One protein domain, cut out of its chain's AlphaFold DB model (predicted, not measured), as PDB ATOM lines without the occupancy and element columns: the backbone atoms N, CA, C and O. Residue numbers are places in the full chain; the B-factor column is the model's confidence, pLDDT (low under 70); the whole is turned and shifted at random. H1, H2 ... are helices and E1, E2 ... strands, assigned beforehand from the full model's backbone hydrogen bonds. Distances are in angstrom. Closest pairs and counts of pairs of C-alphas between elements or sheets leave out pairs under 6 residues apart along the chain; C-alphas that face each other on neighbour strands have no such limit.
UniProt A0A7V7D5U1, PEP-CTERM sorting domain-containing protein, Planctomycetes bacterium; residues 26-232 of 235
ATOM      1  N   ILE A  26     -50.779 -29.878  19.788       97.00
ATOM      2  CA  ILE A  26     -50.105 -29.200  20.890       97.00
ATOM      3  C   ILE A  26     -48.826 -28.540  20.404       97.00
ATOM      4  O   ILE A  26     -48.069 -29.083  19.600       97.00
ATOM      5  N   THR A  27     -48.589 -27.337  20.911       97.94
ATOM      6  CA  THR A  27     -47.358 -26.596  20.674       97.94
ATOM      7  C   THR A  27     -46.642 -26.374  21.993       97.94
ATOM      8  O   THR A  27     -47.196 -25.766  22.909       97.94
ATOM      9  N   PHE A  28     -45.399 -26.835  22.067       98.12
ATOM     10  CA  PHE A  28     -44.496 -26.568  23.176       98.12
ATOM     11  C   PHE A  28     -43.582 -25.400  22.805       98.12
ATOM     12  O   PHE A  28     -42.797 -25.478  21.862       98.12
ATOM     13  N   THR A  29     -43.700 -24.304  23.550       97.75
ATOM     14  CA  THR A  29     -42.801 -23.132  23.499       97.75
ATOM     15  C   THR A  29     -41.981 -22.975  24.783       97.75
ATOM     16  O   THR A  29     -41.256 -21.992  24.944       97.75
ATOM     17  N   SER A  30     -42.141 -23.935  25.692       97.94
ATOM     18  CA  SER A  30     -41.437 -24.132  26.952       97.94
ATOM     19  C   SER A  30     -41.412 -25.629  27.252       97.94
ATOM     20  O   SER A  30     -42.158 -26.390  26.628       97.94
ATOM     21  N   ASP A  31     -40.610 -26.029  28.236       98.62
ATOM     22  CA  ASP A  31     -40.464 -27.429  28.628       98.62
ATOM     23  C   ASP A  31     -41.806 -28.129  28.872       98.62
ATOM     24  O   ASP A  31     -42.771 -27.531  29.365       98.62
ATOM     25  N   GLY A  32     -41.860 -29.412  28.528       98.06
ATOM     26  CA  GLY A  32     -43.091 -30.184  28.577       98.06
ATOM     27  C   GLY A  32     -42.867 -31.687  28.553       98.06
ATOM     28  O   GLY A  32     -41.742 -32.174  28.473       98.06
ATOM     29  N   GLN A  33     -43.962 -32.436  28.652       98.44
ATOM     30  CA  GLN A  33     -43.928 -33.894  28.631       98.44
ATOM     31  C   GLN A  33     -45.103 -34.442  27.829       98.44
ATOM     32  O   GLN A  33     -46.183 -33.850  27.833       98.44
ATOM     33  N   ILE A  34     -44.882 -35.586  27.185       97.94
ATOM     34  CA  ILE A  34     -45.925 -36.419  26.586       97.94
ATOM     35  C   ILE A  34     -45.987 -37.719  27.386       97.94
ATOM     36  O   ILE A  34     -45.027 -38.499  27.414       97.94
ATOM     37  N   ASN A  35     -47.107 -37.937  28.067       97.56
ATOM     38  CA  ASN A  35     -47.277 -39.036  29.012       97.56
ATOM     39  C   ASN A  35     -47.854 -40.301  28.352       97.56
ATOM     40  O   ASN A  35     -48.535 -40.237  27.325       97.56
ATOM     41  N   PRO A  36     -47.661 -41.483  28.968       97.19
ATOM     42  CA  PRO A  36     -48.340 -42.701  28.545       97.19
ATOM     43  C   PRO A  36     -49.865 -42.533  28.467       97.19
ATOM     44  O   PRO A  36     -50.501 -42.071  29.411       97.19
ATOM     45  N   GLY A  37     -50.450 -42.969  27.350       94.12
ATOM     46  CA  GLY A  37     -51.894 -42.901  27.095       94.12
ATOM     47  C   GLY A  37     -52.361 -41.620  26.401       94.12
ATOM     48  O   GLY A  37     -53.492 -41.589  25.920       94.12
ATOM     49  N   GLU A  38     -51.508 -40.600  26.295       94.44
ATOM     50  CA  GLU A  38     -51.800 -39.422  25.481       94.44
ATOM     51  C   GLU A  38     -51.702 -39.755  23.987       94.44
ATOM     52  O   GLU A  38     -50.865 -40.555  23.556       94.44
ATOM     53  N   VAL A  39     -52.590 -39.152  23.196       95.00
ATOM     54  CA  VAL A  39     -52.690 -39.358  21.750       95.00
ATOM     55  C   VAL A  39     -52.791 -37.991  21.088       95.00
ATOM     56  O   VAL A  39     -53.782 -37.289  21.284       95.00
ATOM     57  N   TRP A  40     -51.785 -37.625  20.300       96.44
ATOM     58  CA  TRP A  40     -51.705 -36.328  19.629       96.44
ATOM     59  C   TRP A  40     -51.715 -36.498  18.113       96.44
ATOM     60  O   TRP A  40     -51.070 -37.397  17.567       96.44
ATOM     61  N   SER A  41     -52.446 -35.619  17.426       96.38
ATOM     62  CA  SER A  41     -52.414 -35.558  15.962       96.38
ATOM     63  C   SER A  41     -51.170 -34.823  15.483       96.38
ATOM     64  O   SER A  41     -50.458 -35.318  14.617       96.38
ATOM     65  N   SER A  42     -50.867 -33.683  16.097       97.56
ATOM     66  CA  SER A  42     -49.654 -32.931  15.812       97.56
ATOM     67  C   SER A  42     -49.007 -32.428  17.095       97.56
ATOM     68  O   SER A  42     -49.683 -31.924  17.995       97.56
ATOM     69  N   VAL A  43     -47.689 -32.559  17.171       98.31
ATOM     70  CA  VAL A  43     -46.853 -31.964  18.211       98.31
ATOM     71  C   VAL A  43     -45.816 -31.088  17.529       98.31
ATOM     72  O   VAL A  43     -45.032 -31.572  16.717       98.31
ATOM     73  N   SER A  44     -45.771 -29.809  17.886       98.56
ATOM     74  CA  SER A  44     -44.725 -28.900  17.412       98.56
ATOM     75  C   SER A  44     -43.934 -28.340  18.586       98.56
ATOM     76  O   SER A  44     -44.519 -27.852  19.553       98.56
ATOM     77  N   ILE A  45     -42.609 -28.405  18.507       98.62
ATOM     78  CA  ILE A  45     -41.703 -27.978  19.577       98.62
ATOM     79  C   ILE A  45     -40.821 -26.849  19.040       98.62
ATOM     80  O   ILE A  45     -40.101 -27.033  18.060       98.62
ATOM     81  N   TYR A  46     -40.902 -25.678  19.673       98.44
ATOM     82  CA  TYR A  46     -40.248 -24.440  19.240       98.44
ATOM     83  C   TYR A  46     -39.411 -23.812  20.350       98.44
ATOM     84  O   TYR A  46     -39.576 -24.132  21.529       98.44
ATOM     85  N   ASN A  47     -38.628 -22.807  19.954       95.50
ATOM     86  CA  ASN A  47     -37.783 -21.958  20.785       95.50
ATOM     87  C   ASN A  47     -36.509 -22.626  21.293       95.50
ATOM     88  O   ASN A  47     -36.436 -23.825  21.569       95.50
ATOM     89  N   ASP A  48     -35.513 -21.770  21.483       95.31
ATOM     90  CA  ASP A  48     -34.204 -22.148  21.980       95.31
ATOM     91  C   ASP A  48     -34.299 -22.619  23.431       95.31
ATOM     92  O   ASP A  48     -34.728 -21.878  24.318       95.31
ATOM     93  N   GLY A  49     -33.865 -23.856  23.670       94.06
ATOM     94  CA  GLY A  49     -33.806 -24.440  25.006       94.06
ATOM     95  C   GLY A  49     -35.092 -25.103  25.494       94.06
ATOM     96  O   GLY A  49     -35.068 -25.640  26.595       94.06
ATOM     97  N   THR A  50     -36.174 -25.122  24.707       98.25
ATOM     98  CA  THR A  50     -37.359 -25.930  25.035       98.25
ATOM     99  C   THR A  50     -37.007 -27.413  24.998       98.25
ATOM    100  O   THR A  50     -36.553 -27.910  23.963       98.25
ATOM    101  N   VAL A  51     -37.272 -28.129  26.091       98.62
ATOM    102  CA  VAL A  51     -37.071 -29.579  26.191       98.62
ATOM    103  C   VAL A  51     -38.401 -30.292  26.414       98.62
ATOM    104  O   VAL A  51     -39.110 -30.022  27.383       98.62
ATOM    105  N   VAL A  52     -38.737 -31.239  25.539       98.69
ATOM    106  CA  VAL A  52     -39.925 -32.087  25.701       98.69
ATOM    107  C   VAL A  52     -39.522 -33.539  25.906       98.69
ATOM    108  O   VAL A  52     -38.834 -34.121  25.070       98.69
ATOM    109  N   ASP A  53     -39.996 -34.149  26.989       98.75
ATOM    110  CA  ASP A  53     -39.782 -35.573  27.246       98.75
ATOM    111  C   ASP A  53     -41.007 -36.393  26.825       98.75
ATOM    112  O   ASP A  53     -42.100 -36.246  27.374       98.75
ATOM    113  N   MET A  54     -40.832 -37.307  25.874       98.56
ATOM    114  CA  MET A  54     -41.829 -38.313  25.520       98.56
ATOM    115  C   MET A  54     -41.566 -39.602  26.305       98.56
ATOM    116  O   MET A  54     -40.625 -40.360  26.039       98.56
ATOM    117  N   LEU A  55     -42.427 -39.833  27.298       98.38
ATOM    118  CA  LEU A  55     -42.383 -40.973  28.218       98.38
ATOM    119  C   LEU A  55     -43.307 -42.120  27.771       98.38
ATOM    120  O   LEU A  55     -43.391 -43.152  28.435       98.38
ATOM    121  N   GLY A  56     -44.049 -41.930  26.678       97.44
ATOM    122  CA  GLY A  56     -45.031 -42.868  26.149       97.44
ATOM    123  C   GLY A  56     -45.973 -42.196  25.154       97.44
ATOM    124  O   GLY A  56     -45.639 -41.177  24.561       97.44
ATOM    125  N   GLY A  57     -47.166 -42.769  24.987       97.19
ATOM    126  CA  GLY A  57     -48.214 -42.193  24.142       97.19
ATOM    127  C   GLY A  57     -48.037 -42.481  22.649       97.19
ATOM    128  O   GLY A  57     -47.175 -43.266  22.239       97.19
ATOM    129  N   PHE A  58     -48.906 -41.867  21.852       97.19
ATOM    130  CA  PHE A  58     -48.896 -41.943  20.396       97.19
ATOM    131  C   PHE A  58     -48.939 -40.540  19.793       97.19
ATOM    132  O   PHE A  58     -49.798 -39.736  20.156       97.19
ATOM    133  N   VAL A  59     -48.050 -40.265  18.844       97.75
ATOM    134  CA  VAL A  59     -48.036 -39.011  18.088       97.75
ATOM    135  C   VAL A  59     -48.061 -39.332  16.601       97.75
ATOM    136  O   VAL A  59     -47.199 -40.048  16.097       97.75
ATOM    137  N   GLU A  60     -49.048 -38.811  15.881       97.56
ATOM    138  CA  GLU A  60     -49.115 -39.011  14.431       97.56
ATOM    139  C   GLU A  60     -47.996 -38.218  13.733       97.56
ATOM    140  O   GLU A  60     -47.174 -38.795  13.022       97.56
ATOM    141  N   GLN A  61     -47.894 -36.914  13.997       98.00
ATOM    142  CA  GLN A  61     -46.837 -36.062  13.454       98.00
ATOM    143  C   GLN A  61     -46.144 -35.256  14.556       98.00
ATOM    144  O   GLN A  61     -46.800 -34.605  15.367       98.00
ATOM    145  N   MET A  62     -44.813 -35.283  14.570       98.62
ATOM    146  CA  MET A  62     -43.983 -34.479  15.461       98.62
ATOM    147  C   MET A  62     -42.969 -33.664  14.657       98.62
ATOM    148  O   MET A  62     -42.204 -34.223  13.875       98.62
ATOM    149  N   ASP A  63     -42.920 -32.356  14.885       98.62
ATOM    150  CA  ASP A  63     -41.915 -31.469  14.300       98.62
ATOM    151  C   ASP A  63     -41.145 -30.729  15.412       98.62
ATOM    152  O   ASP A  63     -41.751 -30.145  16.317       98.62
ATOM    153  N   THR A  64     -39.810 -30.723  15.338       98.50
ATOM    154  CA  THR A  64     -38.935 -29.929  16.220       98.50
ATOM    155  C   THR A  64     -38.198 -28.856  15.429       98.50
ATOM    156  O   THR A  64     -37.701 -29.110  14.330       98.50
ATOM    157  N   TYR A  65     -38.111 -27.652  15.993       98.56
ATOM    158  CA  TYR A  65     -37.541 -26.474  15.337       98.56
ATOM    159  C   TYR A  65     -36.474 -25.793  16.201       98.56
ATOM    160  O   TYR A  65     -36.332 -26.075  17.391       98.56
ATOM    161  N   ASP A  66     -35.745 -24.860  15.594       96.88
ATOM    162  CA  ASP A  66     -34.771 -23.976  16.254       96.88
ATOM    163  C   ASP A  66     -33.712 -24.754  17.048       96.88
ATOM    164  O   ASP A  66     -33.189 -25.731  16.522       96.88
ATOM    165  N   TYR A  67     -33.382 -24.343  18.277       97.81
ATOM    166  CA  TYR A  67     -32.531 -25.096  19.209       97.81
ATOM    167  C   TYR A  67     -33.361 -25.864  20.258       97.81
ATOM    168  O   TYR A  67     -32.961 -25.964  21.423       97.81
ATOM    169  N   SER A  68     -34.542 -26.367  19.879       98.44
ATOM    170  CA  SER A  68     -35.358 -27.213  20.760       98.44
ATOM    171  C   SER A  68     -34.825 -28.647  20.846       98.44
ATOM    172  O   SER A  68     -34.055 -29.110  19.996       98.44
ATOM    173  N   MET A  69     -35.244 -29.364  21.885       98.69
ATOM    174  CA  MET A  69     -34.868 -30.750  22.126       98.69
ATOM    175  C   MET A  69     -36.091 -31.610  22.437       98.69
ATOM    176  O   MET A  69     -36.951 -31.219  23.226       98.69
ATOM    177  N   VAL A  70     -36.135 -32.817  21.874       98.75
ATOM    178  CA  VAL A  70     -37.075 -33.862  22.294       98.75
ATOM    179  C   VAL A  70     -36.322 -35.111  22.745       98.75
ATOM    180  O   VAL A  70     -35.431 -35.598  22.047       98.75
ATOM    181  N   ASN A  71     -36.678 -35.635  23.917       98.69
ATOM    182  CA  ASN A  71     -36.147 -36.885  24.454       98.69
ATOM    183  C   ASN A  71     -37.228 -37.963  24.400       98.69
ATOM    184  O   ASN A  71     -38.244 -37.871  25.079       98.69
ATOM    185  N   ILE A  72     -37.000 -39.008  23.619       98.69
ATOM    186  CA  ILE A  72     -37.944 -40.101  23.410       98.69
ATOM    187  C   ILE A  72     -37.386 -41.344  24.099       98.69
ATOM    188  O   ILE A  72     -36.341 -41.885  23.720       98.69
ATOM    189  N   THR A  73     -38.085 -41.776  25.145       98.69
ATOM    190  CA  THR A  73     -37.720 -42.954  25.951       98.69
ATOM    191  C   THR A  73     -38.717 -44.100  25.788       98.69
ATOM    192  O   THR A  73     -38.365 -45.257  26.007       98.69
ATOM    193  N   ALA A  74     -39.950 -43.800  25.368       98.50
ATOM    194  CA  ALA A  74     -40.982 -44.774  25.036       98.50
ATOM    195  C   ALA A  74     -42.068 -44.144  24.143       98.50
ATOM    196  O   ALA A  74     -42.046 -42.950  23.856       98.50
ATOM    197  N   GLY A  75     -43.048 -44.957  23.736       98.31
ATOM    198  CA  GLY A  75     -44.180 -44.535  22.907       98.31
ATOM    199  C   GLY A  75     -43.973 -44.803  21.418       98.31
ATOM    200  O   GLY A  75     -43.067 -45.545  21.027       98.31
ATOM    201  N   SER A  76     -44.865 -44.251  20.598       98.44
ATOM    202  CA  SER A  76     -44.852 -44.439  19.147       98.44
ATOM    203  C   SER A  76     -45.086 -43.123  18.419       98.44
ATOM    204  O   SER A  76     -46.029 -42.401  18.739       98.44
ATOM    205  N   ILE A  77     -44.275 -42.855  17.399       98.62
ATOM    206  CA  ILE A  77     -44.432 -41.698  16.516       98.62
ATOM    207  C   ILE A  77     -44.529 -42.184  15.071       98.62
ATOM    208  O   ILE A  77     -43.692 -42.973  14.627       98.62
ATOM    209  N   ASN A  78     -45.532 -41.737  14.318       98.06
ATOM    210  CA  ASN A  78     -45.634 -42.117  12.907       98.06
ATOM    211  C   ASN A  78     -44.638 -41.308  12.048       98.06
ATOM    212  O   ASN A  78     -43.774 -41.877  11.385       98.06
ATOM    213  N   SER A  79     -44.657 -39.978  12.135       98.00
ATOM    214  CA  SER A  79     -43.706 -39.114  11.422       98.00
ATOM    215  C   SER A  79     -43.006 -38.153  12.375       98.00
ATOM    216  O   SER A  79     -43.677 -37.446  13.123       98.00
ATOM    217  N   LEU A  80     -41.671 -38.086  12.320       98.50
ATOM    218  CA  LEU A  80     -40.884 -37.103  13.068       98.50
ATOM    219  C   LEU A  80     -39.974 -36.323  12.120       98.50
ATOM    220  O   LEU A  80     -39.200 -36.927  11.385       98.50
ATOM    221  N   CYS A  81     -40.015 -34.995  12.181       98.56
ATOM    222  CA  CYS A  81     -39.093 -34.124  11.457       98.56
ATOM    223  C   CYS A  81     -38.345 -33.216  12.436       98.56
ATOM    224  O   CYS A  81     -38.940 -32.327  13.042       98.56
ATOM    225  N   ALA A  82     -37.034 -33.398  12.543       98.56
ATOM    226  CA  ALA A  82     -36.149 -32.467  13.222       98.56
ATOM    227  C   ALA A  82     -35.601 -31.458  12.210       98.56
ATOM    228  O   ALA A  82     -35.117 -31.850  11.150       98.56
ATOM    229  N   ARG A  83     -35.714 -30.162  12.504       98.56
ATOM    230  CA  ARG A  83     -35.349 -29.057  11.599       98.56
ATOM    231  C   ARG A  83     -34.413 -28.063  12.282       98.56
ATOM    232  O   ARG A  83     -34.283 -28.077  13.512       98.56
ATOM    233  N   ASN A  84     -33.803 -27.170  11.506       97.50
ATOM    234  CA  ASN A  84     -32.874 -26.138  11.977       97.50
ATOM    235  C   ASN A  84     -31.690 -26.721  12.771       97.50
ATOM    236  O   ASN A  84     -30.851 -27.384  12.185       97.50
ATOM    237  N   TYR A  85     -31.596 -26.464  14.078       98.06
ATOM    238  CA  TYR A  85     -30.527 -26.942  14.966       98.06
ATOM    239  C   TYR A  85     -31.084 -27.849  16.074       98.06
ATOM    240  O   TYR A  85     -30.454 -28.032  17.118       98.06
ATOM    241  N   SER A  86     -32.292 -28.385  15.871       98.44
ATOM    242  CA  SER A  86     -32.991 -29.135  16.908       98.44
ATOM    243  C   SER A  86     -32.358 -30.505  17.128       98.44
ATOM    244  O   SER A  86     -31.694 -31.070  16.252       98.44
ATOM    245  N   ILE A  87     -32.552 -31.039  18.331       98.62
ATOM    246  CA  ILE A  87     -31.959 -32.307  18.755       98.62
ATOM    247  C   ILE A  87     -33.069 -33.287  19.130       98.62
ATOM    248  O   ILE A  87     -33.856 -33.041  20.038       98.62
ATOM    249  N   THR A  88     -33.094 -34.438  18.466       98.69
ATOM    250  CA  THR A  88     -33.947 -35.572  18.834       98.69
ATOM    251  C   THR A  88     -33.089 -36.664  19.458       98.69
ATOM    252  O   THR A  88     -32.277 -37.287  18.775       98.69
ATOM    253  N   ASN A  89     -33.271 -36.924  20.751       98.62
ATOM    254  CA  ASN A  89     -32.633 -38.036  21.449       98.62
ATOM    255  C   ASN A  89     -33.610 -39.209  21.530       98.62
ATOM    256  O   ASN A  89     -34.622 -39.130  22.218       98.62
ATOM    257  N   PHE A  90     -33.304 -40.308  20.852       97.75
ATOM    258  CA  PHE A  90     -34.163 -41.479  20.730       97.75
ATOM    259  C   PHE A  90     -33.488 -42.693  21.378       97.75
ATOM    260  O   PHE A  90     -32.536 -43.258  20.839       97.75
ATOM    261  N   SER A  91     -33.947 -43.062  22.576       98.56
ATOM    262  CA  SER A  91     -33.344 -44.123  23.409       98.56
ATOM    263  C   SER A  91     -34.255 -45.336  23.645       98.56
ATOM    264  O   SER A  91     -33.798 -46.380  24.110       98.56
ATOM    265  N   GLY A  92     -35.536 -45.211  23.297       98.12
ATOM    266  CA  GLY A  92     -36.543 -46.268  23.351       98.12
ATOM    267  C   GLY A  92     -37.825 -45.825  22.647       98.12
ATOM    268  O   GLY A  92     -37.960 -44.656  22.297       98.12
ATOM    269  N   GLY A  93     -38.772 -46.741  22.437       98.12
ATOM    270  CA  GLY A  93     -39.983 -46.489  21.643       98.12
ATOM    271  C   GLY A  93     -39.804 -46.799  20.152       98.12
ATOM    272  O   GLY A  93     -38.797 -47.376  19.741       98.12
ATOM    273  N   SER A  94     -40.803 -46.438  19.343       98.50
ATOM    274  CA  SER A  94     -40.823 -46.709  17.899       98.50
ATOM    275  C   SER A  94     -41.134 -45.456  17.087       98.50
ATOM    276  O   SER A  94     -42.111 -44.767  17.371       98.50
ATOM    277  N   ILE A  95     -40.359 -45.193  16.036       98.19
ATOM    278  CA  ILE A  95     -40.631 -44.109  15.083       98.19
ATOM    279  C   ILE A  95     -40.675 -44.689  13.674       98.19
ATOM    280  O   ILE A  95     -39.735 -45.350  13.242       98.19
ATOM    281  N   TYR A  96     -41.746 -44.456  12.923       97.62
ATOM    282  CA  TYR A  96     -41.808 -44.990  11.562       97.62
ATOM    283  C   TYR A  96     -40.882 -44.213  10.608       97.62
ATOM    284  O   TYR A  96     -40.065 -44.828   9.923       97.62
ATOM    285  N   GLY A  97     -40.932 -42.876  10.615       94.12
ATOM    286  CA  GLY A  97     -40.114 -42.044   9.726       94.12
ATOM    287  C   GLY A  97     -39.425 -40.850  10.390       94.12
ATOM    288  O   GLY A  97     -39.879 -39.730  10.155       94.12
ATOM    289  N   PRO A  98     -38.365 -41.024  11.206       96.38
ATOM    290  CA  PRO A  98     -37.588 -39.883  11.683       96.38
ATOM    291  C   PRO A  98     -36.763 -39.277  10.542       96.38
ATOM    292  O   PRO A  98     -36.060 -39.995   9.833       96.38
ATOM    293  N   THR A  99     -36.816 -37.957  10.384       98.19
ATOM    294  CA  THR A  99     -36.003 -37.220   9.411       98.19
ATOM    295  C   THR A  99     -35.284 -36.055  10.077       98.19
ATOM    296  O   THR A  99     -35.923 -35.296  10.804       98.19
ATOM    297  N   ALA A 100     -33.983 -35.895   9.830       98.38
ATOM    298  CA  ALA A 100     -33.234 -34.697  10.212       98.38
ATOM    299  C   ALA A 100     -32.994 -33.817   8.979       98.38
ATOM    300  O   ALA A 100     -32.425 -34.298   8.003       98.38
ATOM    301  N   PHE A 101     -33.421 -32.560   9.043       97.50
ATOM    302  CA  PHE A 101     -33.212 -31.519   8.035       97.50
ATOM    303  C   PHE A 101     -32.274 -30.436   8.568       97.50
ATOM    304  O   PHE A 101     -32.147 -30.256   9.782       97.50
ATOM    305  N   ASP A 102     -31.699 -29.654   7.659       96.00
ATOM    306  CA  ASP A 102     -30.811 -28.538   7.979       96.00
ATOM    307  C   ASP A 102     -29.632 -29.012   8.849       96.00
ATOM    308  O   ASP A 102     -28.953 -29.969   8.526       96.00
ATOM    309  N   TYR A 103     -29.398 -28.416  10.012       97.62
ATOM    310  CA  TYR A 103     -28.348 -28.826  10.951       97.62
ATOM    311  C   TYR A 103     -28.896 -29.672  12.110       97.62
ATOM    312  O   TYR A 103     -28.251 -29.794  13.157       97.62
ATOM    313  N   ALA A 104     -30.098 -30.235  11.959       98.44
ATOM    314  CA  ALA A 104     -30.732 -30.998  13.019       98.44
ATOM    315  C   ALA A 104     -29.979 -32.304  13.279       98.44
ATOM    316  O   ALA A 104     -29.368 -32.904  12.391       98.44
ATOM    317  N   THR A 105     -30.043 -32.763  14.524       98.62
ATOM    318  CA  THR A 105     -29.360 -33.979  14.961       98.62
ATOM    319  C   THR A 105     -30.355 -34.988  15.513       98.62
ATOM    320  O   THR A 105     -31.128 -34.682  16.419       98.62
ATOM    321  N   VAL A 106     -30.286 -36.221  15.016       98.62
ATOM    322  CA  VAL A 106     -30.962 -37.383  15.598       98.62
ATOM    323  C   VAL A 106     -29.909 -38.280  16.243       98.62
ATOM    324  O   VAL A 106     -28.997 -38.770  15.578       98.62
ATOM    325  N   ASN A 107     -30.036 -38.508  17.546       98.62
ATOM    326  CA  ASN A 107     -29.192 -39.422  18.307       98.62
ATOM    327  C   ASN A 107     -29.992 -40.684  18.631       98.62
ATOM    328  O   ASN A 107     -30.983 -40.605  19.354       98.62
ATOM    329  N   LEU A 108     -29.563 -41.841  18.131       98.44
ATOM    330  CA  LEU A 108     -30.225 -43.126  18.346       98.44
ATOM    331  C   LEU A 108     -29.381 -44.033  19.248       98.44
ATOM    332  O   LEU A 108     -28.187 -44.241  19.019       98.44
ATOM    333  N   SER A 109     -30.000 -44.567  20.300       98.50
ATOM    334  CA  SER A 109     -29.345 -45.412  21.307       98.50
ATOM    335  C   SER A 109     -30.336 -46.368  21.985       98.50
ATOM    336  O   SER A 109     -31.528 -46.339  21.693       98.50
ATOM    337  N   GLY A 110     -29.846 -47.214  22.897       97.62
ATOM    338  CA  GLY A 110     -30.695 -48.089  23.712       97.62
ATOM    339  C   GLY A 110     -31.517 -49.069  22.875       97.62
ATOM    340  O   GLY A 110     -30.983 -49.692  21.958       97.62
ATOM    341  N   ASP A 111     -32.810 -49.162  23.187       98.00
ATOM    342  CA  ASP A 111     -33.772 -50.074  22.549       98.00
ATOM    343  C   ASP A 111     -34.664 -49.354  21.517       98.00
ATOM    344  O   ASP A 111     -35.752 -49.818  21.171       98.00
ATOM    345  N   ALA A 112     -34.238 -48.180  21.047       98.31
ATOM    346  CA  ALA A 112     -34.959 -47.396  20.054       98.31
ATOM    347  C   ALA A 112     -35.120 -48.152  18.722       98.31
ATOM    348  O   ALA A 112     -34.172 -48.768  18.231       98.31
ATOM    349  N   SER A 113     -36.305 -48.067  18.110       98.50
ATOM    350  CA  SER A 113     -36.608 -48.709  16.825       98.50
ATOM    351  C   SER A 113     -37.113 -47.702  15.793       98.50
ATOM    352  O   SER A 113     -38.149 -47.073  15.996       98.50
ATOM    353  N   ALA A 114     -36.430 -47.585  14.655       98.38
ATOM    354  CA  ALA A 114     -36.897 -46.808  13.512       98.38
ATOM    355  C   ALA A 114     -37.153 -47.692  12.287       98.38
ATOM    356  O   ALA A 114     -36.366 -48.587  11.989       98.38
ATOM    357  N   VAL A 115     -38.224 -47.434  11.535       98.38
ATOM    358  CA  VAL A 115     -38.455 -48.169  10.277       98.38
ATOM    359  C   VAL A 115     -37.603 -47.578   9.156       98.38
ATOM    360  O   VAL A 115     -36.830 -48.290   8.518       98.38
ATOM    361  N   SER A 116     -37.699 -46.269   8.935       97.75
ATOM    362  CA  SER A 116     -36.999 -45.586   7.849       97.75
ATOM    363  C   SER A 116     -36.498 -44.223   8.295       97.75
ATOM    364  O   SER A 116     -37.297 -43.309   8.460       97.75
ATOM    365  N   LEU A 117     -35.186 -44.054   8.429       98.19
ATOM    366  CA  LEU A 117     -34.592 -42.792   8.856       98.19
ATOM    367  C   LEU A 117     -34.047 -42.002   7.660       98.19
ATOM    368  O   LEU A 117     -33.275 -42.533   6.861       98.19
ATOM    369  N   GLY A 118     -34.462 -40.742   7.541       98.06
ATOM    370  CA  GLY A 118     -33.984 -39.797   6.533       98.06
ATOM    371  C   GLY A 118     -32.995 -38.784   7.109       98.06
ATOM    372  O   GLY A 118     -33.214 -38.255   8.194       98.06
ATOM    373  N   ILE A 119     -31.927 -38.482   6.382       98.00
ATOM    374  CA  ILE A 119     -31.028 -37.364   6.688       98.00
ATOM    375  C   ILE A 119     -30.937 -36.471   5.459       98.00
ATOM    376  O   ILE A 119     -30.647 -36.977   4.378       98.00
ATOM    377  N   ASP A 120     -31.182 -35.177   5.625       96.06
ATOM    378  CA  ASP A 120     -31.272 -34.197   4.543       96.06
ATOM    379  C   ASP A 120     -30.586 -32.875   4.923       96.06
ATOM    380  O   ASP A 120     -30.404 -32.592   6.105       96.06
ATOM    381  N   ASP A 121     -30.210 -32.067   3.928       92.00
ATOM    382  CA  ASP A 121     -29.796 -30.662   4.090       92.00
ATOM    383  C   ASP A 121     -28.748 -30.363   5.194       92.00
ATOM    384  O   ASP A 121     -28.838 -29.326   5.826       92.00
ATOM    385  N   PHE A 122     -27.720 -31.207   5.393       96.44
ATOM    386  CA  PHE A 122     -26.694 -31.148   6.479       96.44
ATOM    387  C   PHE A 122     -27.058 -31.860   7.795       96.44
ATOM    388  O   PHE A 122     -26.281 -31.820   8.759       96.44
ATOM    389  N   GLY A 123     -28.195 -32.557   7.831       97.94
ATOM    390  CA  GLY A 123     -28.663 -33.248   9.021       97.94
ATOM    391  C   GLY A 123     -27.653 -34.288   9.493       97.94
ATOM    392  O   GLY A 123     -26.827 -34.792   8.724       97.94
ATOM    393  N   THR A 124     -27.713 -34.631  10.775       98.50
ATOM    394  CA  THR A 124     -26.794 -35.603  11.371       98.50
ATOM    395  C   THR A 124     -27.539 -36.735  12.067       98.50
ATOM    396  O   THR A 124     -28.390 -36.497  12.921       98.50
ATOM    397  N   LEU A 125     -27.167 -37.976  11.752       98.56
ATOM    398  CA  LEU A 125     -27.487 -39.158  12.553       98.56
ATOM    399  C   LEU A 125     -26.259 -39.586  13.353       98.56
ATOM    400  O   LEU A 125     -25.203 -39.840  12.773       98.56
ATOM    401  N   ASN A 126     -26.421 -39.779  14.659       98.62
ATOM    402  CA  ASN A 126     -25.469 -40.516  15.489       98.62
ATOM    403  C   ASN A 126     -26.150 -41.766  16.045       98.62
ATOM    404  O   ASN A 126     -27.102 -41.654  16.812       98.62
ATOM    405  N   MET A 127     -25.661 -42.952  15.689       98.44
ATOM    406  CA  MET A 127     -26.247 -44.226  16.109       98.44
ATOM    407  C   MET A 127     -25.254 -45.021  16.957       98.44
ATOM    408  O   MET A 127     -24.191 -45.398  16.473       98.44
ATOM    409  N   ASN A 128     -25.595 -45.276  18.222       98.25
ATOM    410  CA  ASN A 128     -24.775 -46.045  19.174       98.25
ATOM    411  C   ASN A 128     -25.501 -47.292  19.724       98.25
ATOM    412  O   ASN A 128     -25.045 -47.937  20.661       98.25
ATOM    413  N   GLY A 129     -26.677 -47.609  19.194       97.94
ATOM    414  CA  GLY A 129     -27.533 -48.700  19.655       97.94
ATOM    415  C   GLY A 129     -28.817 -48.759  18.835       97.94
ATOM    416  O   GLY A 129     -28.883 -48.136  17.779       97.94
ATOM    417  N   GLY A 130     -29.820 -49.486  19.327       98.31
ATOM    418  CA  GLY A 130     -31.136 -49.621  18.702       98.31
ATOM    419  C   GLY A 130     -31.143 -50.316  17.336       98.31
ATOM    420  O   GLY A 130     -30.171 -50.960  16.929       98.31
ATOM    421  N   SER A 131     -32.275 -50.206  16.642       98.50
ATOM    422  CA  SER A 131     -32.523 -50.839  15.346       98.50
ATOM    423  C   SER A 131     -33.107 -49.845  14.352       98.50
ATOM    424  O   SER A 131     -34.063 -49.137  14.667       98.50
ATOM    425  N   ILE A 132     -32.578 -49.826  13.132       98.62
ATOM    426  CA  ILE A 132     -33.144 -49.092  12.000       98.62
ATOM    427  C   ILE A 132     -33.380 -50.068  10.845       98.62
ATOM    428  O   ILE A 132     -32.503 -50.866  10.525       98.62
ATOM    429  N   GLY A 133     -34.542 -50.003  10.194       98.50
ATOM    430  CA  GLY A 133     -34.786 -50.743   8.954       98.50
ATOM    431  C   GLY A 133     -33.881 -50.237   7.834       98.50
ATOM    432  O   GLY A 133     -32.920 -50.902   7.442       98.50
ATOM    433  N   GLN A 134     -34.151 -49.018   7.368       98.12
ATOM    434  CA  GLN A 134     -33.365 -48.356   6.327       98.12
ATOM    435  C   GLN A 134     -32.896 -46.952   6.722       98.12
ATOM    436  O   GLN A 134     -33.610 -46.216   7.405       98.12
ATOM    437  N   ILE A 135     -31.712 -46.567   6.241       98.44
ATOM    438  CA  ILE A 135     -31.160 -45.213   6.377       98.44
ATOM    439  C   ILE A 135     -30.980 -44.621   4.982       98.44
ATOM    440  O   ILE A 135     -30.169 -45.116   4.199       98.44
ATOM    441  N   GLY A 136     -31.727 -43.561   4.688       97.69
ATOM    442  CA  GLY A 136     -31.618 -42.796   3.453       97.69
ATOM    443  C   GLY A 136     -30.966 -41.444   3.696       97.69
ATOM    444  O   GLY A 136     -31.428 -40.672   4.533       97.69
ATOM    445  N   ILE A 137     -29.918 -41.143   2.939       97.56
ATOM    446  CA  ILE A 137     -29.185 -39.878   3.044       97.56
ATOM    447  C   ILE A 137     -29.384 -39.080   1.762       97.56
ATOM    448  O   ILE A 137     -29.246 -39.607   0.653       97.56
ATOM    449  N   ARG A 138     -29.709 -37.806   1.931       94.50
ATOM    450  CA  ARG A 138     -29.827 -36.787   0.898       94.50
ATOM    451  C   ARG A 138     -28.843 -35.663   1.186       94.50
ATOM    452  O   ARG A 138     -28.360 -35.472   2.303       94.50
ATOM    453  N   ASP A 139     -28.525 -34.966   0.117       92.38
ATOM    454  CA  ASP A 139     -27.734 -33.750   0.066       92.38
ATOM    455  C   ASP A 139     -26.410 -33.871   0.835       92.38
ATOM    456  O   ASP A 139     -25.598 -34.732   0.501       92.38
ATOM    457  N   SER A 140     -26.164 -33.023   1.832       95.38
ATOM    458  CA  SER A 140     -24.904 -33.017   2.601       95.38
ATOM    459  C   SER A 140     -25.025 -33.694   3.972       95.38
ATOM    460  O   SER A 140     -24.331 -33.321   4.917       95.38
ATOM    461  N   GLY A 141     -25.939 -34.658   4.100       96.44
ATOM    462  CA  GLY A 141     -26.187 -35.377   5.344       96.44
ATOM    463  C   GLY A 141     -24.982 -36.158   5.874       96.44
ATOM    464  O   GLY A 141     -24.194 -36.719   5.107       96.44
ATOM    465  N   THR A 142     -24.863 -36.239   7.201       97.81
ATOM    466  CA  THR A 142     -23.824 -37.021   7.886       97.81
ATOM    467  C   THR A 142     -24.438 -38.140   8.722       97.81
ATOM    468  O   THR A 142     -25.324 -37.915   9.541       97.81
ATOM    469  N   VAL A 143     -23.928 -39.358   8.565       98.56
ATOM    470  CA  VAL A 143     -24.316 -40.520   9.370       98.56
ATOM    471  C   VAL A 143     -23.088 -41.080  10.072       98.56
ATOM    472  O   VAL A 143     -22.113 -41.442   9.421       98.56
ATOM    473  N   ASN A 144     -23.143 -41.188  11.396       98.56
ATOM    474  CA  ASN A 144     -22.090 -41.764  12.225       98.56
ATOM    475  C   ASN A 144     -22.612 -43.021  12.934       98.56
ATOM    476  O   ASN A 144     -23.532 -42.938  13.751       98.56
ATOM    477  N   LEU A 145     -22.019 -44.177  12.629       98.38
ATOM    478  CA  LEU A 145     -22.428 -45.485  13.146       98.38
ATOM    479  C   LEU A 145     -21.376 -46.040  14.110       98.38
ATOM    480  O   LEU A 145     -20.274 -46.393  13.691       98.38
ATOM    481  N   TYR A 146     -21.736 -46.131  15.386       98.00
ATOM    482  CA  TYR A 146     -20.908 -46.657  16.477       98.00
ATOM    483  C   TYR A 146     -21.409 -48.012  17.004       98.00
ATOM    484  O   TYR A 146     -20.666 -48.728  17.671       98.00
ATOM    485  N   GLY A 147     -22.665 -48.363  16.711       97.94
ATOM    486  CA  GLY A 147     -23.304 -49.601  17.145       97.94
ATOM    487  C   GLY A 147     -24.741 -49.729  16.636       97.94
ATOM    488  O   GLY A 147     -25.212 -48.900  15.858       97.94
ATOM    489  N   GLY A 148     -25.446 -50.755  17.118       98.19
ATOM    490  CA  GLY A 148     -26.841 -51.048  16.771       98.19
ATOM    491  C   GLY A 148     -27.007 -51.954  15.544       98.19
ATOM    492  O   GLY A 148     -26.064 -52.619  15.107       98.19
ATOM    493  N   ILE A 149     -28.238 -52.027  15.031       98.56
ATOM    494  CA  ILE A 149     -28.638 -52.928  13.941       98.56
ATOM    495  C   ILE A 149     -29.251 -52.123  12.796       98.56
ATOM    496  O   ILE A 149     -30.196 -51.366  13.003       98.56
ATOM    497  N   ILE A 150     -28.750 -52.331  11.578       98.44
ATOM    498  CA  ILE A 150     -29.391 -51.865  10.343       98.44
ATOM    499  C   ILE A 150     -29.874 -53.108   9.606       98.44
ATOM    500  O   ILE A 150     -29.054 -53.884   9.121       98.44
ATOM    501  N   SER A 151     -31.185 -53.348   9.598       97.88
ATOM    502  CA  SER A 151     -31.731 -54.649   9.189       97.88
ATOM    503  C   SER A 151     -32.029 -54.773   7.698       97.88
ATOM    504  O   SER A 151     -32.153 -55.895   7.214       97.88
ATOM    505  N   GLU A 152     -32.179 -53.658   6.979       97.44
ATOM    506  CA  GLU A 152     -32.476 -53.672   5.545       97.44
ATOM    507  C   GLU A 152     -31.338 -53.066   4.735       97.44
ATOM    508  O   GLU A 152     -30.568 -53.809   4.136       97.44
ATOM    509  N   ARG A 153     -31.220 -51.734   4.683       97.00
ATOM    510  CA  ARG A 153     -30.290 -51.078   3.755       97.00
ATOM    511  C   ARG A 153     -29.835 -49.700   4.188       97.00
ATOM    512  O   ARG A 153     -30.561 -48.929   4.815       97.00
ATOM    513  N   LEU A 154     -28.641 -49.368   3.733       97.88
ATOM    514  CA  LEU A 154     -28.054 -48.044   3.786       97.88
ATOM    515  C   LEU A 154     -27.951 -47.501   2.358       97.88
ATOM    516  O   LEU A 154     -27.393 -48.173   1.490       97.88
ATOM    517  N   LEU A 155     -28.482 -46.303   2.108       97.00
ATOM    518  CA  LEU A 155     -28.437 -45.681   0.786       97.00
ATOM    519  C   LEU A 155     -28.167 -44.179   0.826       97.00
ATOM    520  O   LEU A 155     -28.674 -43.447   1.675       97.00
ATOM    521  N   VAL A 156     -27.420 -43.721  -0.173       96.25
ATOM    522  CA  VAL A 156     -27.318 -42.312  -0.553       96.25
ATOM    523  C   VAL A 156     -28.200 -42.111  -1.785       96.25
ATOM    524  O   VAL A 156     -28.034 -42.811  -2.780       96.25
ATOM    525  N   LEU A 157     -29.151 -41.178  -1.731       92.81
ATOM    526  CA  LEU A 157     -30.135 -40.925  -2.793       92.81
ATOM    527  C   LEU A 157     -29.604 -39.968  -3.866       92.81
ATOM    528  O   LEU A 157     -28.717 -39.168  -3.600       92.81
ATOM    529  N   ASP A 158     -30.124 -40.038  -5.098       78.62
ATOM    530  CA  ASP A 158     -29.650 -39.288  -6.287       78.62
ATOM    531  C   ASP A 158     -29.685 -37.766  -6.227       78.62
ATOM    532  O   ASP A 158     -28.918 -37.136  -6.951       78.62
ATOM    533  N   SER A 159     -30.452 -37.174  -5.317       76.25
ATOM    534  CA  SER A 159     -30.351 -35.736  -5.054       76.25
ATOM    535  C   SER A 159     -29.105 -35.359  -4.258       76.25
ATOM    536  O   SER A 159     -28.702 -34.202  -4.294       76.25
ATOM    537  N   ALA A 160     -28.478 -36.325  -3.575       63.78
ATOM    538  CA  ALA A 160     -27.355 -36.038  -2.717       63.78
ATOM    539  C   ALA A 160     -26.184 -35.481  -3.513       63.78
ATOM    540  O   ALA A 160     -25.626 -36.153  -4.386       63.78
ATOM    541  N   LEU A 161     -25.815 -34.244  -3.177       63.47
ATOM    542  CA  LEU A 161     -24.530 -33.666  -3.530       63.47
ATOM    543  C   LEU A 161     -23.414 -34.662  -3.166       63.47
ATOM    544  O   LEU A 161     -23.564 -35.500  -2.274       63.47
ATOM    545  N   GLU A 162     -22.257 -34.555  -3.819       74.00
ATOM    546  CA  GLU A 162     -21.087 -35.422  -3.570       74.00
ATOM    547  C   GLU A 162     -20.525 -35.324  -2.126       74.00
ATOM    548  O   GLU A 162     -19.486 -35.902  -1.817       74.00
ATOM    549  N   SER A 163     -21.201 -34.602  -1.229       92.12
ATOM    550  CA  SER A 163     -20.815 -34.287   0.144       92.12
ATOM    551  C   SER A 163     -21.478 -35.143   1.225       92.12
ATOM    552  O   SER A 163     -21.093 -34.982   2.379       92.12
ATOM    553  N   ALA A 164     -22.430 -36.033   0.916       95.81
ATOM    554  CA  ALA A 164     -22.959 -36.957   1.925       95.81
ATOM    555  C   ALA A 164     -21.825 -37.800   2.539       95.81
ATOM    556  O   ALA A 164     -20.934 -38.272   1.827       95.81
ATOM    557  N   VAL A 165     -21.852 -38.020   3.853       97.00
ATOM    558  CA  VAL A 165     -20.802 -38.774   4.553       97.00
ATOM    559  C   VAL A 165     -21.413 -39.856   5.424       97.00
ATOM    560  O   VAL A 165     -22.251 -39.580   6.278       97.00
ATOM    561  N   ILE A 166     -20.937 -41.089   5.259       98.12
ATOM    562  CA  ILE A 166     -21.229 -42.189   6.174       98.12
ATOM    563  C   ILE A 166     -19.930 -42.603   6.847       98.12
ATOM    564  O   ILE A 166     -19.001 -43.056   6.188       98.12
ATOM    565  N   ASN A 167     -19.876 -42.510   8.165       98.38
ATOM    566  CA  ASN A 167     -18.749 -42.950   8.967       98.38
ATOM    567  C   ASN A 167     -19.144 -44.200   9.749       98.38
ATOM    568  O   ASN A 167     -20.107 -44.179  10.517       98.38
ATOM    569  N   VAL A 168     -18.388 -45.281   9.568       98.19
ATOM    570  CA  VAL A 168     -18.581 -46.544  10.287       98.19
ATOM    571  C   VAL A 168     -17.400 -46.760  11.213       98.19
ATOM    572  O   VAL A 168     -16.265 -46.885  10.749       98.19
ATOM    573  N   PHE A 169     -17.673 -46.796  12.513       97.38
ATOM    574  CA  PHE A 169     -16.673 -46.954  13.558       97.38
ATOM    575  C   PHE A 169     -16.689 -48.387  14.087       97.38
ATOM    576  O   PHE A 169     -17.747 -48.958  14.331       97.38
ATOM    577  N   GLY A 170     -15.508 -48.976  14.266       96.50
ATOM    578  CA  GLY A 170     -15.371 -50.341  14.770       96.50
ATOM    579  C   GLY A 170     -13.991 -50.922  14.498       96.50
ATOM    580  O   GLY A 170     -13.019 -50.190  14.292       96.50
ATOM    581  N   TYR A 171     -13.884 -52.247  14.476       96.06
ATOM    582  CA  TYR A 171     -12.631 -52.942  14.178       96.06
ATOM    583  C   TYR A 171     -12.834 -54.116  13.216       96.06
ATOM    584  O   TYR A 171     -13.944 -54.613  13.028       96.06
ATOM    585  N   ASN A 172     -11.735 -54.537  12.574       96.81
ATOM    586  CA  ASN A 172     -11.751 -55.474  11.440       96.81
ATOM    587  C   ASN A 172     -12.781 -55.068  10.373       96.81
ATOM    588  O   ASN A 172     -13.520 -55.903   9.857       96.81
ATOM    589  N   LEU A 173     -12.844 -53.761  10.107       97.50
ATOM    590  CA  LEU A 173     -13.769 -53.173   9.155       97.50
ATOM    591  C   LEU A 173     -13.320 -53.481   7.731       97.50
ATOM    592  O   LEU A 173     -12.151 -53.289   7.390       97.50
ATOM    593  N   ASP A 174     -14.269 -53.877   6.899       98.38
ATOM    594  CA  ASP A 174     -14.066 -54.066   5.470       98.38
ATOM    595  C   ASP A 174     -15.367 -53.758   4.710       98.38
ATOM    596  O   ASP A 174     -16.453 -53.674   5.294       98.38
ATOM    597  N   LYS A 175     -15.256 -53.530   3.401       98.06
ATOM    598  CA  LYS A 175     -16.407 -53.283   2.533       98.06
ATOM    599  C   LYS A 175     -16.176 -53.794   1.119       98.06
ATOM    600  O   LYS A 175     -15.084 -53.678   0.568       98.06
ATOM    601  N   THR A 176     -17.237 -54.281   0.486       98.19
ATOM    602  CA  THR A 176     -17.228 -54.680  -0.927       98.19
ATOM    603  C   THR A 176     -18.099 -53.740  -1.748       98.19
ATOM    604  O   THR A 176     -19.088 -53.215  -1.253       98.19
ATOM    605  N   SER A 177     -17.738 -53.519  -3.014       97.38
ATOM    606  CA  SER A 177     -18.525 -52.719  -3.971       97.38
ATOM    607  C   SER A 177     -19.526 -53.549  -4.783       97.38
ATOM    608  O   SER A 177     -20.197 -53.031  -5.672       97.38
ATOM    609  N   SER A 178     -19.581 -54.857  -4.531       97.12
ATOM    610  CA  SER A 178     -20.494 -55.805  -5.169       97.12
ATOM    611  C   SER A 178     -20.830 -56.939  -4.203       97.12
ATOM    612  O   SER A 178     -20.126 -57.149  -3.207       97.12
ATOM    613  N   GLY A 179     -21.910 -57.660  -4.495       95.62
ATOM    614  CA  GLY A 179     -22.491 -58.644  -3.581       95.62
ATOM    615  C   GLY A 179     -23.535 -58.011  -2.665       95.62
ATOM    616  O   GLY A 179     -24.098 -56.969  -3.003       95.62
ATOM    617  N   GLY A 180     -23.804 -58.651  -1.528       95.25
ATOM    618  CA  GLY A 180     -24.914 -58.268  -0.658       95.25
ATOM    619  C   GLY A 180     -26.283 -58.632  -1.241       95.25
ATOM    620  O   GLY A 180     -26.391 -59.149  -2.359       95.25
ATOM    621  N   HIS A 181     -27.345 -58.357  -0.489       96.31
ATOM    622  CA  HIS A 181     -28.723 -58.672  -0.876       96.31
ATOM    623  C   HIS A 181     -29.175 -57.900  -2.127       96.31
ATOM    624  O   HIS A 181     -29.864 -58.451  -2.986       96.31
ATOM    625  N   TYR A 182     -28.743 -56.642  -2.257       95.38
ATOM    626  CA  TYR A 182     -29.119 -55.753  -3.364       95.38
ATOM    627  C   TYR A 182     -28.095 -55.728  -4.510       95.38
ATOM    628  O   TYR A 182     -28.326 -55.086  -5.529       95.38
ATOM    629  N   GLY A 183     -26.961 -56.425  -4.373       97.25
ATOM    630  CA  GLY A 183     -25.915 -56.489  -5.400       97.25
ATOM    631  C   GLY A 183     -24.952 -55.294  -5.430       97.25
ATOM    632  O   GLY A 183     -24.001 -55.317  -6.215       97.25
ATOM    633  N   TYR A 184     -25.152 -54.282  -4.580       97.31
ATOM    634  CA  TYR A 184     -24.348 -53.050  -4.536       97.31
ATOM    635  C   TYR A 184     -23.246 -53.060  -3.468       97.31
ATOM    636  O   TYR A 184     -22.587 -52.044  -3.246       97.31
ATOM    637  N   GLY A 185     -23.007 -54.218  -2.849       97.94
ATOM    638  CA  GLY A 185     -21.979 -54.390  -1.836       97.94
ATOM    639  C   GLY A 185     -22.496 -54.295  -0.407       97.94
ATOM    640  O   GLY A 185     -23.689 -54.161  -0.151       97.94
ATOM    641  N   GLN A 186     -21.565 -54.406   0.532       98.25
ATOM    642  CA  GLN A 186     -21.849 -54.466   1.961       98.25
ATOM    643  C   GLN A 186     -20.674 -53.899   2.757       98.25
ATOM    644  O   GLN A 186     -19.538 -53.876   2.275       98.25
ATOM    645  N   VAL A 187     -20.944 -53.481   3.987       98.38
ATOM    646  CA  VAL A 187     -19.940 -53.105   4.989       98.38
ATOM    647  C   VAL A 187     -20.052 -54.084   6.143       98.38
ATOM    648  O   VAL A 187     -21.155 -54.355   6.602       98.38
ATOM    649  N   TYR A 188     -18.941 -54.618   6.628       98.62
ATOM    650  CA  TYR A 188     -18.956 -55.571   7.735       98.62
ATOM    651  C   TYR A 188     -17.747 -55.391   8.644       98.62
ATOM    652  O   TYR A 188     -16.744 -54.777   8.281       98.62
ATOM    653  N   GLY A 189     -17.862 -55.937   9.849       98.31
ATOM    654  CA  GLY A 189     -16.828 -55.871  10.867       98.31
ATOM    655  C   GLY A 189     -17.412 -56.146  12.241       98.31
ATOM    656  O   GLY A 189     -18.372 -56.908  12.379       98.31
ATOM    657  N   PHE A 190     -16.824 -55.522  13.255       97.62
ATOM    658  CA  PHE A 190     -17.266 -55.626  14.638       97.62
ATOM    659  C   PHE A 190     -17.412 -54.235  15.254       97.62
ATOM    660  O   PHE A 190     -16.551 -53.372  15.052       97.62
ATOM    661  N   TRP A 191     -18.488 -54.040  16.010       97.38
ATOM    662  CA  TRP A 191     -18.673 -52.888  16.890       97.38
ATOM    663  C   TRP A 191     -17.721 -52.958  18.088       97.38
ATOM    664  O   TRP A 191     -17.089 -53.985  18.339       97.38
ATOM    665  N   GLN A 192     -17.640 -51.875  18.861       94.56
ATOM    666  CA  GLN A 192     -16.742 -51.777  20.018       94.56
ATOM    667  C   GLN A 192     -17.003 -52.838  21.101       94.56
ATOM    668  O   GLN A 192     -16.085 -53.274  21.796       94.56
ATOM    669  N   ASP A 193     -18.255 -53.268  21.249       95.50
ATOM    670  CA  ASP A 193     -18.677 -54.302  22.201       95.50
ATOM    671  C   ASP A 193     -18.351 -55.735  21.731       95.50
ATOM    672  O   ASP A 193     -18.591 -56.703  22.453       95.50
ATOM    673  N   GLY A 194     -17.786 -55.874  20.530       96.75
ATOM    674  CA  GLY A 194     -17.456 -57.142  19.893       96.75
ATOM    675  C   GLY A 194     -18.608 -57.800  19.140       96.75
ATOM    676  O   GLY A 194     -18.442 -58.908  18.623       96.75
ATOM    677  N   THR A 195     -19.753 -57.130  19.032       97.62
ATOM    678  CA  THR A 195     -20.873 -57.582  18.212       97.62
ATOM    679  C   THR A 195     -20.501 -57.467  16.735       97.62
ATOM    680  O   THR A 195     -20.132 -56.400  16.246       97.62
ATOM    681  N   ALA A 196     -20.582 -58.584  16.010       98.31
ATOM    682  CA  ALA A 196     -20.378 -58.595  14.566       98.31
ATOM    683  C   ALA A 196     -21.551 -57.914  13.851       98.31
ATOM    684  O   ALA A 196     -22.704 -58.077  14.255       98.31
ATOM    685  N   PHE A 197     -21.268 -57.221  12.752       98.44
ATOM    686  CA  PHE A 197     -22.300 -56.602  11.927       98.44
ATOM    687  C   PHE A 197     -22.048 -56.806  10.435       98.44
ATOM    688  O   PHE A 197     -20.929 -57.049   9.975       98.44
ATOM    689  N   THR A 198     -23.122 -56.685   9.661       98.38
ATOM    690  CA  THR A 198     -23.100 -56.563   8.205       98.38
ATOM    691  C   THR A 198     -24.211 -55.598   7.815       98.38
ATOM    692  O   THR A 198     -25.340 -55.752   8.270       98.38
ATOM    693  N   ILE A 199     -23.873 -54.581   7.030       98.50
ATOM    694  CA  ILE A 199     -24.781 -53.541   6.550       98.50
ATOM    695  C   ILE A 199     -24.812 -53.635   5.034       98.50
ATOM    696  O   ILE A 199     -23.785 -53.472   4.371       98.50
ATOM    697  N   GLU A 200     -25.997 -53.884   4.498       98.25
ATOM    698  CA  GLU A 200     -26.226 -53.942   3.061       98.25
ATOM    699  C   GLU A 200     -26.240 -52.532   2.471       98.25
ATOM    700  O   GLU A 200     -26.900 -51.622   2.988       98.25
ATOM    701  N   LEU A 201     -25.514 -52.351   1.370       97.81
ATOM    702  CA  LEU A 201     -25.541 -51.110   0.612       97.81
ATOM    703  C   LEU A 201     -26.596 -51.221  -0.482       97.81
ATOM    704  O   LEU A 201     -26.690 -52.231  -1.179       97.81
ATOM    705  N   ASP A 202     -27.361 -50.153  -0.661       95.69
ATOM    706  CA  ASP A 202     -28.248 -49.987  -1.802       95.69
ATOM    707  C   ASP A 202     -27.746 -48.817  -2.658       95.69
ATOM    708  O   ASP A 202     -27.305 -47.795  -2.135       95.69
ATOM    709  N   MET A 203     -27.785 -48.991  -3.979       93.62
ATOM    710  CA  MET A 203     -27.177 -48.142  -5.009       93.62
ATOM    711  C   MET A 203     -25.638 -48.141  -5.038       93.62
ATOM    712  O   MET A 203     -24.946 -48.042  -4.026       93.62
ATOM    713  N   SER A 204     -25.072 -48.158  -6.249       91.56
ATOM    714  CA  SER A 204     -23.620 -48.259  -6.477       91.56
ATOM    715  C   SER A 204     -22.809 -47.113  -5.872       91.56
ATOM    716  O   SER A 204     -21.637 -47.284  -5.542       91.56
ATOM    717  N   LYS A 205     -23.413 -45.931  -5.739       94.38
ATOM    718  CA  LYS A 205     -22.735 -44.746  -5.214       94.38
ATOM    719  C   LYS A 205     -22.603 -44.744  -3.696       94.38
ATOM    720  O   LYS A 205     -21.668 -44.147  -3.180       94.38
ATOM    721  N   THR A 206     -23.477 -45.437  -2.968       96.44
ATOM    722  CA  THR A 206     -23.417 -45.478  -1.499       96.44
ATOM    723  C   THR A 206     -22.045 -45.960  -1.029       96.44
ATOM    724  O   THR A 206     -21.469 -45.395  -0.103       96.44
ATOM    725  N   TYR A 207     -21.448 -46.913  -1.752       96.88
ATOM    726  CA  TYR A 207     -20.107 -47.426  -1.485       96.88
ATOM    727  C   TYR A 207     -19.022 -46.339  -1.379       96.88
ATOM    728  O   TYR A 207     -18.145 -46.440  -0.511       96.88
ATOM    729  N   SER A 208     -19.047 -45.308  -2.233       96.31
ATOM    730  CA  SER A 208     -18.026 -44.249  -2.228       96.31
ATOM    731  C   SER A 208     -18.188 -43.246  -1.086       96.31
ATOM    732  O   SER A 208     -17.213 -42.587  -0.746       96.31
ATOM    733  N   HIS A 209     -19.367 -43.173  -0.463       96.75
ATOM    734  CA  HIS A 209     -19.638 -42.285   0.675       96.75
ATOM    735  C   HIS A 209     -19.341 -42.927   2.038       96.75
ATOM    736  O   HIS A 209     -19.358 -42.240   3.058       96.75
ATOM    737  N   VAL A 210     -19.065 -44.235   2.070       97.81
ATOM    738  CA  VAL A 210     -18.719 -44.954   3.301       97.81
ATOM    739  C   VAL A 210     -17.236 -44.807   3.628       97.81
ATOM    740  O   VAL A 210     -16.374 -45.344   2.928       97.81
ATOM    741  N   ASN A 211     -16.947 -44.193   4.766       97.94
ATOM    742  CA  ASN A 211     -15.645 -44.160   5.408       97.94
ATOM    743  C   ASN A 211     -15.600 -45.199   6.528       97.94
ATOM    744  O   ASN A 211     -16.397 -45.161   7.466       97.94
ATOM    745  N   LEU A 212     -14.643 -46.122   6.438       97.44
ATOM    746  CA  LEU A 212     -14.345 -47.054   7.520       97.44
ATOM    747  C   LEU A 212     -13.329 -46.394   8.440       97.44
ATOM    748  O   LEU A 212     -12.200 -46.123   8.030       97.44
ATOM    749  N   ILE A 213     -13.741 -46.120   9.668       96.56
ATOM    750  CA  ILE A 213     -12.902 -45.481  10.669       96.56
ATOM    751  C   ILE A 213     -12.558 -46.562  11.688       96.56
ATOM    752  O   ILE A 213     -13.355 -46.813  12.596       96.56
ATOM    753  N   PRO A 214     -11.404 -47.249  11.537       92.69
ATOM    754  CA  PRO A 214     -10.963 -48.156  12.582       92.69
ATOM    755  C   PRO A 214     -10.882 -47.352  13.871       92.69
ATOM    756  O   PRO A 214     -10.458 -46.189  13.835       92.69
ATOM    757  N   GLU A 215     -11.309 -47.945  14.989       82.00
ATOM    758  CA  GLU A 215     -11.196 -47.266  16.270       82.00
ATOM    759  C   GLU A 215      -9.797 -46.673  16.383       82.00
ATOM    760  O   GLU A 215      -8.805 -47.361  16.088       82.00
ATOM    761  N   PRO A 216      -9.709 -45.376  16.735       62.06
ATOM    762  CA  PRO A 216      -8.425 -44.745  16.849       62.06
ATOM    763  C   PRO A 216      -7.590 -45.593  17.782       62.06
ATOM    764  O   PRO A 216      -8.083 -46.288  18.675       62.06
ATOM    765  N   SER A 217      -6.295 -45.499  17.569       66.25
ATOM    766  CA  SER A 217      -5.252 -46.108  18.357       66.25
ATOM    767  C   SER A 217      -5.292 -45.632  19.821       66.25
ATOM    768  O   SER A 217      -4.248 -45.499  20.417       66.25
ATOM    769  N   SER A 218      -6.439 -45.336  20.434       68.81
ATOM    770  CA  SER A 218      -6.690 -45.000  21.831       68.81
ATOM    771  C   SER A 218      -5.929 -45.922  22.769       68.81
ATOM    772  O   SER A 218      -5.307 -45.438  23.707       68.81
ATOM    773  N   ILE A 219      -5.854 -47.223  22.468       70.88
ATOM    774  CA  ILE A 219      -4.977 -48.148  23.197       70.88
ATOM    775  C   ILE A 219      -3.503 -47.797  22.968       70.88
ATOM    776  O   ILE A 219      -2.750 -47.678  23.927       70.88
ATOM    777  N   LEU A 220      -3.073 -47.574  21.725       79.69
ATOM    778  CA  LEU A 220      -1.708 -47.143  21.406       79.69
ATOM    779  C   LEU A 220      -1.353 -45.788  22.046       79.69
ATOM    780  O   LEU A 220      -0.257 -45.645  22.563       79.69
ATOM    781  N   LEU A 221      -2.258 -44.811  22.052       81.75
ATOM    782  CA  LEU A 221      -2.124 -43.490  22.665       81.75
ATOM    783  C   LEU A 221      -2.089 -43.599  24.186       81.75
ATOM    784  O   LEU A 221      -1.262 -42.947  24.815       81.75
ATOM    785  N   PHE A 222      -2.918 -44.458  24.778       82.88
ATOM    786  CA  PHE A 222      -2.886 -44.745  26.207       82.88
ATOM    787  C   PHE A 222      -1.572 -45.425  26.600       82.88
ATOM    788  O   PHE A 222      -0.917 -45.009  27.554       82.88
ATOM    789  N   VAL A 223      -1.127 -46.418  25.824       87.06
ATOM    790  CA  VAL A 223       0.153 -47.107  26.025       87.06
ATOM    791  C   VAL A 223       1.321 -46.137  25.846       87.06
ATOM    792  O   VAL A 223       2.193 -46.071  26.710       87.06
ATOM    793  N   LEU A 224       1.336 -45.332  24.782       91.44
ATOM    794  CA  LEU A 224       2.375 -44.328  24.538       91.44
ATOM    795  C   LEU A 224       2.379 -43.257  25.633       91.44
ATOM    796  O   LEU A 224       3.442 -42.927  26.154       91.44
ATOM    797  N   GLY A 225       1.211 -42.764  26.042       92.06
ATOM    798  CA  GLY A 225       1.057 -41.812  27.140       92.06
ATOM    799  C   GLY A 225       1.573 -42.370  28.467       92.06
ATOM    800  O   GLY A 225       2.372 -41.721  29.141       92.06
ATOM    801  N   ALA A 226       1.209 -43.608  28.815       92.38
ATOM    802  CA  ALA A 226       1.700 -44.287  30.012       92.38
ATOM    803  C   ALA A 226       3.226 -44.499  29.978       92.38
ATOM    804  O   ALA A 226       3.910 -44.272  30.981       92.38
ATOM    805  N   VAL A 227       3.782 -44.876  28.820       93.56
ATOM    806  CA  VAL A 227       5.234 -45.023  28.617       93.56
ATOM    807  C   VAL A 227       5.957 -43.684  28.788       93.56
ATOM    808  O   VAL A 227       6.983 -43.627  29.472       93.56
ATOM    809  N   LEU A 228       5.426 -42.599  28.217       93.56
ATOM    810  CA  LEU A 228       6.008 -41.261  28.336       93.56
ATOM    811  C   LEU A 228       5.940 -40.730  29.776       93.56
ATOM    812  O   LEU A 228       6.921 -40.168  30.264       93.56
ATOM    813  N   LEU A 229       4.841 -40.973  30.499       93.38
ATOM    814  CA  LEU A 229       4.697 -40.569  31.903       93.38
ATOM    815  C   LEU A 229       5.630 -41.343  32.847       93.38
ATOM    816  O   LEU A 229       6.149 -40.766  33.806       93.38
ATOM    817  N   ARG A 230       5.918 -42.622  32.568       90.06
ATOM    818  CA  ARG A 230       6.845 -43.430  33.382       90.06
ATOM    819  C   ARG A 230       8.275 -42.879  33.376       90.06
ATOM    820  O   ARG A 230       8.968 -43.002  34.383       90.06
ATOM    821  N   LYS A 231       8.713 -42.234  32.290       80.94
ATOM    822  CA  LYS A 231      10.072 -41.668  32.186       80.94
ATOM    823  C   LYS A 231      10.292 -40.393  33.011       80.94
ATOM    824  O   LYS A 231      11.430 -39.950  33.120       80.94
ATOM    825  N   ARG A 232       9.251 -39.805  33.613       75.62
ATOM    826  CA  ARG A 232       9.349 -38.495  34.283       75.62
ATOM    827  C   ARG A 232       9.672 -38.550  35.787       75.62
ATOM    828  O   ARG A 232       9.889 -37.504  36.377       75.62
TER     829      ARG A 232
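Overview. This is residues 26 to 232 of the 235 residues of the protein "PEP-CTERM sorting domain-containing protein" of Planctomycetes bacterium (UniProt A0A7V7D5U1). The chain winds in stacked turns, a solenoid of parallel strands from E1 to E12, with E4, E5, E10 and E11 folding back round its edge. The hairpins of E12, E13 and E14, with H1 and E15, cap one end, and residues 217 to 232, with H2, stick out. The 207 printed residues hold 15 named strands and two named helices, E1 to E14, H1, E15, H2, mostly strand; the one branched sheet is mixed. The whole is compact, with a radius of gyration of the C-alphas of 18.6 A and spans of 57 by 53 by 29 A.

Arrangement. Edge strand E1, residues 26 to 28, is parallel to E3, residues 39 to 45; N 26 and O 42 are 2.9 A apart. E4, residues 51 to 64, bends by 160 degrees at residue 59; on one side it has E3 and edge strand E2, residues 32 to 34, and on the other side E5, residues 69 to 82. N 34 and O 53, N 40 and O 58, and N 52 and O 69 are each 2.9 A apart. Beyond E5, E6, residues 87 to 90, is parallel to E8, residues 105 to 108, with N 88 and O 105 2.8 A apart. E7, residues 94 to 100, is parallel to E9, residues 113 to 119, with N 95 and O 113 2.9 A apart. E8 and E9 lie on one side of E10, residues 124 to 137, and E11, residues 142 to 156, on the other side, with N 125 and O 142 2.9 A apart. E12, residues 165 to 176, E13, residues 186 to 190, and E14, residues 196 to 202, are a meander, each strand the antiparallel neighbour of the one before; N 174 and O 188 are 3.0 A apart, N 187 and O 199 2.9 A. E15, residues 210 to 214, is parallel to E12; N 211 and O 166 are 2.7 A apart. H1, residues 206 to 209, is on the sheet at a height of 5.5 A, over none of its strands. H2, residues 218 to 230, is not on the sheet; every O i to N i+4 pair in it is within hydrogen-bond range, while H1 is too short for one.

Along the chain. E1 begins at C-alpha 26, (-50.105, -29.200, 20.890), and H2 ends at C-alpha 230, (6.845, -43.430, 33.382). First to last C-alpha, E14 measures 20.1 A, H2 17.9 A and E12 17.2 A; E11, with 15 residues, measures 10.6 A and bends by 162 degrees at residue 150.

Size, cuts and confidence. The farthest C-alphas, those of Ser 41 and Lys 231, are 64.8 A apart. The printed part has no cut, and no link is long. Residues 160 to 161 and 216 to 218 have pLDDT under 70.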